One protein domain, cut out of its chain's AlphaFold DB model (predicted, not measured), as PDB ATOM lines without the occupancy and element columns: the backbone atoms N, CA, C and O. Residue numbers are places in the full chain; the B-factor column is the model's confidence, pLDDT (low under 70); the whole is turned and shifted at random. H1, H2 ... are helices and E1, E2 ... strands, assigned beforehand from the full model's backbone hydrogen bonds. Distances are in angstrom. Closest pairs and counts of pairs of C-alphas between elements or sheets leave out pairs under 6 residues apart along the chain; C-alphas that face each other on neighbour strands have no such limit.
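This is residues 2 to 81 of the 86 residues of an uncharacterized protein of Chloroflexi bacterium (UniProt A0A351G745). A small hairpin of two strands, E1 and E2, sits at the middle, with the long helix H4 over one of its sides and the short helix H3 on the opposite side. Two further short helices, H1 and H2, make a corner at one end, far from the strands, and two long links, residues 15 to 26 and 45 to 63, loop between the parts. The printed part has 80 residues, with four named helices and two named strands in the order H1 H2 H3 E1 E2 H4; the sheet has the order E1 - E2 and is antiparallel. The class is mostly helix, though under half of the residues, 38 of 80, are in named elements. The whole is compact, with a radius of gyration of the C-alphas of 12.5 A, and spans 31 by 28 by 20 A.

Find C-alpha 42 at (128.089, 128.823, 127.020), where strand E1 begins; it covers residues 42 to 44. Strand E2, residues 64 to 67, is 10.2 A long from first to last C-alpha. Helix H4, residues 69 to 80, runs 15.8 A and ends at C-alpha 80, (116.446, 136.551, 137.023). Helix H3 covers residues 27 to 33 and measures 9.9 A. Look last at H1, residues 2 to 7 and 8.7 A, which begins at C-alpha 2, (132.565, 131.083, 138.631), and at H2, residues 9 to 14 and 9.4 A.

Start at the hairpin E1 and E2, antiparallel at 168 degrees. N 43 and O 66 are within hydrogen-bond range at 2.9 A, and N 66 and O 43 at 2.8 A. Outside the named strands, residues 56 to 57 make a short antiparallel pairing with residues 64 to 65 of E2. From E1 to H4 the closest C-alphas are those of Leu 43 and Ile 72, 6.3 A apart; from E2 to H4, those of Phe 66 and Ile 72, 5.5 A. From H3 to E1 the closest are those of Phe 32 and Ile 44, 7.9 A. H3 and H4 are apart. H1 and H2 are close but not clearly touching, with the C-alphas of Leu 5 and Leu 11 closest at 6.4 A, and stand about perpendicular, only just, at 72 degrees. H1 and H4 are only just apart, at 8.0 A. In H1 and H4 every O i to N i+4 pair is within hydrogen-bond range; in H2 1 of 2 is, and in H3 2 of 3.

The two C-alphas farthest apart are those of Pro 25 and Gly 81, at 34.1 A. The printed part has no cut. The links H2 to H3, 12 residues, and E1 to E2, 19 residues, are long. The mean pLDDT of the printed part is 85.2; look for values under 70 at residues 2 to 12 and residue 81.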
ATOM      1  N   GLU A   2     132.565 131.624 137.249       68.62
ATOM      2  CA  GLU A   2     132.565 131.083 138.631       68.62
ATOM      3  C   GLU A   2     132.295 132.133 139.727       68.62
ATOM      4  O   GLU A   2     131.708 131.815 140.755       68.62
ATOM      5  N   GLY A   3     132.684 133.395 139.510       68.38
ATOM      6  CA  GLY A   3     132.308 134.495 140.403       68.38
ATOM      7  C   GLY A   3     130.791 134.687 140.466       68.38
ATOM      8  O   GLY A   3     130.230 134.667 141.552       68.38
ATOM      9  N   LEU A   4     130.122 134.800 139.313       67.94
ATOM     10  CA  LEU A   4     128.674 135.016 139.218       67.94
ATOM     11  C   LEU A   4     127.879 133.901 139.912       67.94
ATOM     12  O   LEU A   4     126.976 134.194 140.690       67.94
ATOM     13  N   LEU A   5     128.257 132.641 139.678       69.56
ATOM     14  CA  LEU A   5     127.612 131.484 140.310       69.56
ATOM     15  C   LEU A   5     127.777 131.496 141.836       69.56
ATOM     16  O   LEU A   5     126.822 131.245 142.559       69.56
ATOM     17  N   LYS A   6     128.958 131.875 142.344       69.12
ATOM     18  CA  LYS A   6     129.197 132.000 143.792       69.12
ATOM     19  C   LYS A   6     128.430 133.149 144.444       69.12
ATOM     20  O   LYS A   6     128.068 133.043 145.611       69.12
ATOM     21  N   TYR A   7     128.223 134.252 143.727       63.12
ATOM     22  CA  TYR A   7     127.502 135.413 144.258       63.12
ATOM     23  C   TYR A   7     125.991 135.209 144.302       63.12
ATOM     24  O   TYR A   7     125.304 135.942 145.013       63.12
ATOM     25  N   VAL A   8     125.475 134.215 143.579       65.00
ATOM     26  CA  VAL A   8     124.046 133.941 143.521       65.00
ATOM     27  C   VAL A   8     123.799 132.452 143.771       65.00
ATOM     28  O   VAL A   8     123.628 131.688 142.823       65.00
ATOM     29  N   PRO A   9     123.736 132.017 145.041       65.25
ATOM     30  CA  PRO A   9     123.442 130.623 145.385       65.25
ATOM     31  C   PRO A   9     122.134 130.116 144.755       65.25
ATOM     32  O   PRO A   9     122.040 128.969 144.327       65.25
ATOM     33  N   ASP A  10     121.144 131.000 144.605       66.62
ATOM     34  CA  ASP A  10     119.862 130.678 143.971       66.62
ATOM     35  C   ASP A  10     119.998 130.347 142.473       66.62
ATOM     36  O   ASP A  10     119.146 129.644 141.927       66.62
ATOM     37  N   LEU A  11     121.059 130.809 141.796       68.62
ATOM     38  CA  LEU A  11     121.329 130.482 140.391       68.62
ATOM     39  C   LEU A  11     121.672 129.002 140.230       68.62
ATOM     40  O   LEU A  11     121.225 128.391 139.265       68.62
ATOM     41  N   GLU A  12     122.417 128.418 141.173       67.62
ATOM     42  CA  GLU A  12     122.771 126.993 141.127       67.62
ATOM     43  C   GLU A  12     121.528 126.096 141.228       67.62
ATOM     44  O   GLU A  12     121.511 125.004 140.673       67.62
ATOM     45  N   SER A  13     120.453 126.570 141.871       72.12
ATOM     46  CA  SER A  13     119.175 125.843 141.924       72.12
ATOM     47  C   SER A  13     118.346 125.941 140.636       72.12
ATOM     48  O   SER A  13     117.450 125.127 140.418       72.12
ATOM     49  N   LYS A  14     118.631 126.935 139.784       75.56
ATOM     50  CA  LYS A  14     117.877 127.242 138.555       75.56
ATOM     51  C   LYS A  14     118.631 126.893 137.271       75.56
ATOM     52  O   LYS A  14     118.026 126.899 136.204       75.56
ATOM     53  N   LEU A  15     119.932 126.620 137.357       81.69
ATOM     54  CA  LEU A  15     120.794 126.316 136.218       81.69
ATOM     55  C   LEU A  15     121.400 124.919 136.363       81.69
ATOM     56  O   LEU A  15     122.023 124.610 137.376       81.69
ATOM     57  N   ASP A  16     121.304 124.110 135.307       85.81
ATOM     58  CA  ASP A  16     122.124 122.901 135.166       85.81
ATOM     59  C   ASP A  16     123.555 123.309 134.774       85.81
ATOM     60  O   ASP A  16     123.891 123.456 133.595       85.81
ATOM     61  N   VAL A  17     124.397 123.573 135.776       86.31
ATOM     62  CA  VAL A  17     125.789 123.982 135.563       86.31
ATOM     63  C   VAL A  17     126.679 122.758 135.386       86.31
ATOM     64  O   VAL A  17     126.936 122.007 136.327       86.31
ATOM     65  N   ARG A  18     127.253 122.613 134.189       87.50
ATOM     66  CA  ARG A  18     128.220 121.553 133.876       87.50
ATOM     67  C   ARG A  18     129.617 122.122 133.693       87.50
ATOM     68  O   ARG A  18     129.853 122.966 132.831       87.50
ATOM     69  N   ARG A  19     130.561 121.627 134.496       87.38
ATOM     70  CA  ARG A  19     131.994 121.903 134.342       87.38
ATOM     71  C   ARG A  19     132.592 120.800 133.479       87.38
ATOM     72  O   ARG A  19     132.573 119.642 133.880       87.38
ATOM     73  N   ILE A  20     133.075 121.167 132.300       85.88
ATOM     74  CA  ILE A  20     133.600 120.231 131.302       85.88
ATOM     75  C   ILE A  20     135.073 120.514 131.024       85.88
ATOM     76  O   ILE A  20     135.537 121.648 131.179       85.88
ATOM     77  N   ASP A  21     135.798 119.491 130.583       82.50
ATOM     78  CA  ASP A  21     137.217 119.612 130.272       82.50
ATOM     79  C   ASP A  21     137.486 120.530 129.073       82.50
ATOM     80  O   ASP A  21     136.680 120.702 128.152       82.50
ATOM     81  N   PHE A  22     138.678 121.126 129.068       77.06
ATOM     82  CA  PHE A  22     139.081 122.052 128.012       77.06
ATOM     83  C   PHE A  22     139.265 121.365 126.650       77.06
ATOM     84  O   PHE A  22     139.128 122.029 125.616       77.06
ATOM     85  N   GLN A  23     139.574 120.065 126.633       85.12
ATOM     86  CA  GLN A  23     139.887 119.318 125.417       85.12
ATOM     87  C   GLN A  23     138.703 119.309 124.441       85.12
ATOM     88  O   GLN A  23     137.550 119.143 124.828       85.12
ATOM     89  N   ARG A  24     139.003 119.513 123.153       83.88
ATOM     90  CA  ARG A  24     138.035 119.349 122.062       83.88
ATOM     91  C   ARG A  24     138.169 117.942 121.454       83.88
ATOM     92  O   ARG A  24     139.296 117.444 121.395       83.88
ATOM     93  N   PRO A  25     137.081 117.339 120.941       84.88
ATOM     94  CA  PRO A  25     135.703 117.832 120.989       84.88
ATOM     95  C   PRO A  25     135.107 117.753 122.403       84.88
ATOM     96  O   PRO A  25     135.516 116.907 123.188       84.88
ATOM     97  N   ARG A  26     134.160 118.643 122.720       91.88
ATOM     98  CA  ARG A  26     133.456 118.756 124.010       91.88
ATOM     99  C   ARG A  26     132.087 118.083 123.903       91.88
ATOM    100  O   ARG A  26     131.136 118.761 123.507       91.88
ATOM    101  N   PRO A  27     131.951 116.782 124.221       88.94
ATOM    102  CA  PRO A  27     130.773 116.000 123.841       88.94
ATOM    103  C   PRO A  27     129.476 116.554 124.432       88.94
ATOM    104  O   PRO A  27     128.454 116.578 123.750       88.94
ATOM    105  N   ASP A  28     129.535 117.070 125.662       88.12
ATOM    106  CA  ASP A  28     128.388 117.685 126.329       88.12
ATOM    107  C   ASP A  28     127.864 118.921 125.599       88.12
ATOM    108  O   ASP A  28     126.658 119.124 125.576       88.12
ATOM    109  N   ILE A  29     128.728 119.724 124.968       91.62
ATOM    110  CA  ILE A  29     128.282 120.876 124.171       91.62
ATOM    111  C   ILE A  29     127.863 120.424 122.776       91.62
ATOM    112  O   ILE A  29     126.807 120.828 122.297       91.62
ATOM    113  N   VAL A  30     128.657 119.555 122.142       92.00
ATOM    114  CA  VAL A  30     128.397 119.058 120.781       92.00
ATOM    115  C   VAL A  30     127.017 118.423 120.679       92.00
ATOM    116  O   VAL A  30     126.290 118.686 119.725       92.00
ATOM    117  N   LYS A  31     126.620 117.650 121.696       91.56
ATOM    118  CA  LYS A  31     125.293 117.036 121.778       91.56
ATOM    119  C   LYS A  31     124.153 118.051 121.634       91.56
ATOM    120  O   LYS A  31     123.094 117.694 121.127       91.56
ATOM    121  N   PHE A  32     124.345 119.280 122.110       92.19
ATOM    122  CA  PHE A  32     123.296 120.293 122.162       92.19
ATOM    123  C   PHE A  32     123.435 121.391 121.115       92.19
ATOM    124  O   PHE A  32     122.411 121.950 120.742       92.19
ATOM    125  N   LEU A  33     124.643 121.719 120.654       94.31
ATOM    126  CA  LEU A  33     124.876 122.856 119.755       94.31
ATOM    127  C   LEU A  33     125.597 122.499 118.449       94.31
ATOM    128  O   LEU A  33     125.788 123.394 117.627       94.31
ATOM    129  N   GLY A  34     125.995 121.239 118.257       93.00
ATOM    130  CA  GLY A  34     126.820 120.819 117.125       93.00
ATOM    131  C   GLY A  34     128.322 121.012 117.357       93.00
ATOM    132  O   GLY A  34     128.771 121.589 118.355       93.00
ATOM    133  N   GLU A  35     129.131 120.482 116.441       91.25
ATOM    134  CA  GLU A  35     130.594 120.566 116.523       91.25
ATOM    135  C   GLU A  35     131.126 121.981 116.276       91.25
ATOM    136  O   GLU A  35     132.212 122.334 116.743       91.25
ATOM    137  N   GLU A  36     130.360 122.813 115.589       89.56
ATOM    138  CA  GLU A  36     130.707 124.186 115.264       89.56
ATOM    139  C   GLU A  36     130.628 125.123 116.485       89.56
ATOM    140  O   GLU A  36     131.408 126.071 116.594       89.56
ATOM    141  N   ASN A  37     129.777 124.807 117.469       90.00
ATOM    142  CA  ASN A  37     129.447 125.686 118.597       90.00
ATOM    143  C   ASN A  37     129.960 125.157 119.946       90.00
ATOM    144  O   ASN A  37     129.233 125.088 120.929       90.00
ATOM    145  N   GLN A  38     131.244 124.800 120.029       91.06
ATOM    146  CA  GLN A  38     131.841 124.219 121.245       91.06
ATOM    147  C   GLN A  38     132.441 125.247 122.217       91.06
ATOM    148  O   GLN A  38     133.192 124.876 123.119       91.06
ATOM    149  N   GLY A  39     132.216 126.544 122.008       90.00
ATOM    150  CA  GLY A  39     132.823 127.606 122.813       90.00
ATOM    151  C   GLY A  39     132.409 127.552 124.289       90.00
ATOM    152  O   GLY A  39     131.309 127.132 124.624       90.00
ATOM    153  N   THR A  40     133.302 127.978 125.183       89.88
ATOM    154  CA  THR A  40     133.039 128.057 126.628       89.88
ATOM    155  C   THR A  40     133.463 129.427 127.156       89.88
ATOM    156  O   THR A  40     134.514 129.915 126.732       89.88
ATOM    157  N   PRO A  41     132.731 130.022 128.114       91.75
ATOM    158  CA  PRO A  41     131.477 129.526 128.685       91.75
ATOM    159  C   PRO A  41     130.298 129.702 127.721       91.75
ATOM    160  O   PRO A  41     130.282 130.639 126.924       91.75
ATOM    161  N   VAL A  42     129.321 128.800 127.815       93.56
ATOM    162  CA  VAL A  42     128.089 128.823 127.020       93.56
ATOM    163  C   VAL A  42     126.891 128.544 127.921       93.56
ATOM    164  O   VAL A  42     126.966 127.686 128.799       93.56
ATOM    165  N   LEU A  43     125.806 129.286 127.716       92.69
ATOM    166  CA  LEU A  43     124.502 129.023 128.317       92.69
ATOM    167  C   LEU A  43     123.569 128.536 127.216       92.69
ATOM    168  O   LEU A  43     123.409 129.223 126.213       92.69
ATOM    169  N   ILE A  44     122.959 127.374 127.409       93.25
ATOM    170  CA  ILE A  44     122.018 126.775 126.460       93.25
ATOM    171  C   ILE A  44     120.626 126.921 127.060       93.25
ATOM    172  O   ILE A  44     120.429 126.567 128.223       93.25
ATOM    173  N   LEU A  45     119.688 127.465 126.291       91.75
ATOM    174  CA  LEU A  45     118.305 127.602 126.730       91.75
ATOM    175  C   LEU A  45     117.572 126.267 126.593       91.75
ATOM    176  O   LEU A  45     117.855 125.464 125.699       91.75
ATOM    177  N   ASP A  46     116.640 126.034 127.512       86.75
ATOM    178  CA  ASP A  46     115.742 124.890 127.432       86.75
ATOM    179  C   ASP A  46     114.827 125.021 126.204       86.75
ATOM    180  O   ASP A  46     114.449 126.126 125.820       86.75
ATOM    181  N   GLU A  47     114.454 123.898 125.589       83.69
ATOM    182  CA  GLU A  47     113.589 123.881 124.398       83.69
ATOM    183  C   GLU A  47     112.183 124.432 124.679       83.69
ATOM    184  O   GLU A  47     111.472 124.826 123.758       83.69
ATOM    185  N   THR A  48     111.778 124.472 125.950       84.19
ATOM    186  CA  THR A  48     110.504 125.056 126.385       84.19
ATOM    187  C   THR A  48     110.521 126.585 126.455       84.19
ATOM    188  O   THR A  48     109.458 127.195 126.574       84.19
ATOM    189  N   MET A  49     111.698 127.214 126.382       82.00
ATOM    190  CA  MET A  49     111.847 128.665 126.428       82.00
ATOM    191  C   MET A  49     111.834 129.254 125.018       82.00
ATOM    192  O   MET A  49     112.541 128.790 124.124       82.00
ATOM    193  N   GLU A  50     111.062 130.322 124.824       84.81
ATOM    194  CA  GLU A  50     111.128 131.089 123.583       84.81
ATOM    195  C   GLU A  50     112.490 131.783 123.477       84.81
ATOM    196  O   GLU A  50     112.943 132.442 124.418       84.81
ATOM    197  N   ALA A  51     113.157 131.614 122.334       87.56
ATOM    198  CA  ALA A  51     114.474 132.182 122.097       87.56
ATOM    199  C   ALA A  51     114.401 133.722 122.108       87.56
ATOM    200  O   ALA A  51     113.721 134.304 121.258       87.56
ATOM    201  N   PRO A  52     115.117 134.407 123.018       88.62
ATOM    202  CA  PRO A  52     115.227 135.855 122.971       88.62
ATOM    203  C   PRO A  52     115.904 136.302 121.671       88.62
ATOM    204  O   PRO A  52     116.778 135.592 121.171       88.62
ATOM    205  N   PRO A  53     115.600 137.504 121.160       88.81
ATOM    206  CA  PRO A  53     116.203 138.007 119.926       88.81
ATOM    207  C   PRO A  53     117.728 138.187 120.020       88.81
ATOM    208  O   PRO A  53     118.400 138.242 118.994       88.81
ATOM    209  N   GLU A  54     118.286 138.286 121.229       90.50
ATOM    210  CA  GLU A  54     119.731 138.381 121.451       90.50
ATOM    211  C   GLU A  54     120.432 137.014 121.523       90.50
ATOM    212  O   GLU A  54     121.663 136.962 121.539       90.50
ATOM    213  N   ALA A  55     119.677 135.914 121.601       93.69
ATOM    214  CA  ALA A  55     120.246 134.575 121.631       93.69
ATOM    215  C   ALA A  55     120.711 134.150 120.234       93.69
ATOM    216  O   ALA A  55     120.061 134.412 119.222       93.69
ATOM    217  N   GLN A  56     121.835 133.443 120.186       94.88
ATOM    218  CA  GLN A  56     122.254 132.734 118.982       94.88
ATOM    219  C   GLN A  56     121.464 131.435 118.868       94.88
ATOM    220  O   GLN A  56     121.072 130.861 119.881       94.88
ATOM    221  N   VAL A  57     121.252 130.948 117.648       94.62
ATOM    222  CA  VAL A  57     120.571 129.674 117.393       94.62
ATOM    223  C   VAL A  57     121.553 128.737 116.709       94.62
ATOM    224  O   VAL A  57     122.166 129.104 115.709       94.62
ATOM    225  N   SER A  58     121.736 127.539 117.264       94.12
ATOM    226  CA  SER A  58     122.564 126.508 116.637       94.12
ATOM    227  C   SER A  58     121.906 126.058 115.337       94.12
ATOM    228  O   SER A  58     120.749 125.644 115.342       94.12
ATOM    229  N   GLU A  59     122.642 126.097 114.228       92.75
ATOM    230  CA  GLU A  59     122.151 125.579 112.947       92.75
ATOM    231  C   GLU A  59     121.997 124.050 112.975       92.75
ATOM    232  O   GLU A  59     121.091 123.513 112.341       92.75
ATOM    233  N   ALA A  60     122.837 123.347 113.744       92.31
ATOM    234  CA  ALA A  60     122.781 121.894 113.865       92.31
ATOM    235  C   ALA A  60     121.565 121.386 114.655       92.31
ATOM    236  O   ALA A  60     121.039 120.317 114.339       92.31
ATOM    237  N   THR A  61     121.131 122.106 115.695       91.69
ATOM    238  CA  THR A  61     120.095 121.608 116.624       91.69
ATOM    239  C   THR A  61     118.875 122.510 116.764       91.69
ATOM    240  O   THR A  61     117.881 122.089 117.350       91.69
ATOM    241  N   GLY A  62     118.930 123.748 116.272       92.75
ATOM    242  CA  GLY A  62     117.889 124.756 116.475       92.75
ATOM    243  C   GLY A  62     117.823 125.309 117.902       92.75
ATOM    244  O   GLY A  62     116.936 126.104 118.205       92.75
ATOM    245  N   ARG A  63     118.738 124.910 118.796       93.38
ATOM    246  CA  ARG A  63     118.732 125.375 120.186       93.38
ATOM    247  C   ARG A  63     119.277 126.788 120.312       93.38
ATOM    248  O   ARG A  63     120.305 127.120 119.723       93.38
ATOM    249  N   ALA A  64     118.613 127.584 121.142       95.06
ATOM    250  CA  ALA A  64     119.059 128.923 121.486       95.06
ATOM    251  C   ALA A  64     120.154 128.889 122.563       95.06
ATOM    252  O   ALA A  64     120.085 128.111 123.518       95.06
ATOM    253  N   PHE A  65     121.172 129.733 122.420       95.00
ATOM    254  CA  PHE A  65     122.302 129.798 123.336       95.00
ATOM    255  C   PHE A  65     122.942 131.192 123.403       95.00
ATOM    256  O   PHE A  65     122.830 132.008 122.490       95.00
ATOM    257  N   PHE A  66     123.672 131.442 124.488       94.81
ATOM    258  CA  PHE A  66     124.530 132.611 124.671       94.81
ATOM    259  C   PHE A  66     125.975 132.167 124.849       94.81
ATOM    260  O   PHE A  66     126.277 131.334 125.706       94.81
ATOM    261  N   LEU A  67     126.875 132.750 124.061       93.50
ATOM    262  CA  LEU A  67     128.302 132.465 124.123       93.50
ATOM    263  C   LEU A  67     129.055 133.608 124.807       93.50
ATOM    264  O   LEU A  67     128.928 134.770 124.425       93.50
ATOM    265  N   GLY A  68     129.901 133.257 125.773       91.38
ATOM    266  CA  GLY A  68     130.761 134.202 126.474       91.38
ATOM    267  C   GLY A  68     130.109 134.843 127.698       91.38
ATOM    268  O   GLY A  68     128.892 134.946 127.832       91.38
ATOM    269  N   GLU A  69     130.951 135.286 128.629       87.81
ATOM    270  CA  GLU A  69     130.502 135.721 129.957       87.81
ATOM    271  C   GLU A  69     129.601 136.952 129.932       87.81
ATOM    272  O   GLU A  69     128.680 137.040 130.739       87.81
ATOM    273  N   ILE A  70     129.859 137.889 129.021       88.50
ATOM    274  CA  ILE A  70     129.135 139.161 128.950       88.50
ATOM    275  C   ILE A  70     127.673 138.919 128.566       88.50
ATOM    276  O   ILE A  70     126.778 139.381 129.270       88.50
ATOM    277  N   GLU A  71     127.426 138.170 127.491       90.75
ATOM    278  CA  GLU A  71     126.066 137.924 127.000       90.75
ATOM    279  C   GLU A  71     125.275 137.030 127.955       90.75
ATOM    280  O   GLU A  71     124.136 137.348 128.295       90.75
ATOM    281  N   ILE A  72     125.916 135.990 128.501       89.75
ATOM    282  CA  ILE A  72     125.313 135.148 129.541       89.75
ATOM    283  C   ILE A  72     124.931 135.997 130.759       89.75
ATOM    284  O   ILE A  72     123.819 135.884 131.269       89.75
ATOM    285  N   SER A  73     125.824 136.882 131.211       86.38
ATOM    286  CA  SER A  73     125.536 137.748 132.353       86.38
ATOM    287  C   SER A  73     124.367 138.678 132.053       86.38
ATOM    288  O   SER A  73     123.466 138.770 132.877       86.38
ATOM    289  N   LYS A  74     124.334 139.352 130.897       87.75
ATOM    290  CA  LYS A  74     123.217 140.240 130.520       87.75
ATOM    291  C   LYS A  74     121.875 139.506 130.515       87.75
ATOM    292  O   LYS A  74     120.899 140.029 131.048       87.75
ATOM    293  N   PHE A  75     121.842 138.301 129.951       87.88
ATOM    294  CA  PHE A  75     120.639 137.475 129.925       87.88
ATOM    295  C   PHE A  75     120.178 137.105 131.338       87.88
ATOM    296  O   PHE A  75     119.035 137.365 131.701       87.88
ATOM    297  N   LEU A  76     121.081 136.582 132.174       84.50
ATOM    298  CA  LEU A  76     120.759 136.194 133.551       84.50
ATOM    299  C   LEU A  76     120.302 137.391 134.395       84.50
ATOM    300  O   LEU A  76     119.373 137.263 135.188       84.50
ATOM    301  N   HIS A  77     120.898 138.567 134.189       82.00
ATOM    302  CA  HIS A  77     120.453 139.811 134.814       82.00
ATOM    303  C   HIS A  77     119.004 140.150 134.452       82.00
ATOM    304  O   HIS A  77     118.227 140.518 135.332       82.00
ATOM    305  N   ARG A  78     118.639 140.029 133.171       83.69
ATOM    306  CA  ARG A  78     117.289 140.327 132.684       83.69
ATOM    307  C   ARG A  78     116.265 139.315 133.187       83.69
ATOM    308  O   ARG A  78     115.252 139.724 133.739       83.69
ATOM    309  N   GLU A  79     116.535 138.022 133.015       79.00
ATOM    310  CA  GLU A  79     115.568 136.961 133.330       79.00
ATOM    311  C   GLU A  79     115.397 136.733 134.828       79.00
ATOM    312  O   GLU A  79     114.305 136.433 135.303       79.00
ATOM    313  N   LEU A  80     116.479 136.859 135.597       71.88
ATOM    314  CA  LEU A  80     116.446 136.551 137.023       71.88
ATOM    315  C   LEU A  80     116.362 137.818 137.889       71.88
ATOM    316  O   LEU A  80     116.108 137.713 139.089       71.88
ATOM    317  N   GLY A  81     116.556 139.009 137.310       65.25
ATOM    318  CA  GLY A  81     116.577 140.284 138.037       65.25
ATOM    319  C   GLY A  81     117.800 140.452 138.945       65.25
ATOM    320  O   GLY A  81     117.778 141.262 139.874       65.25
TER     321      GLY A  81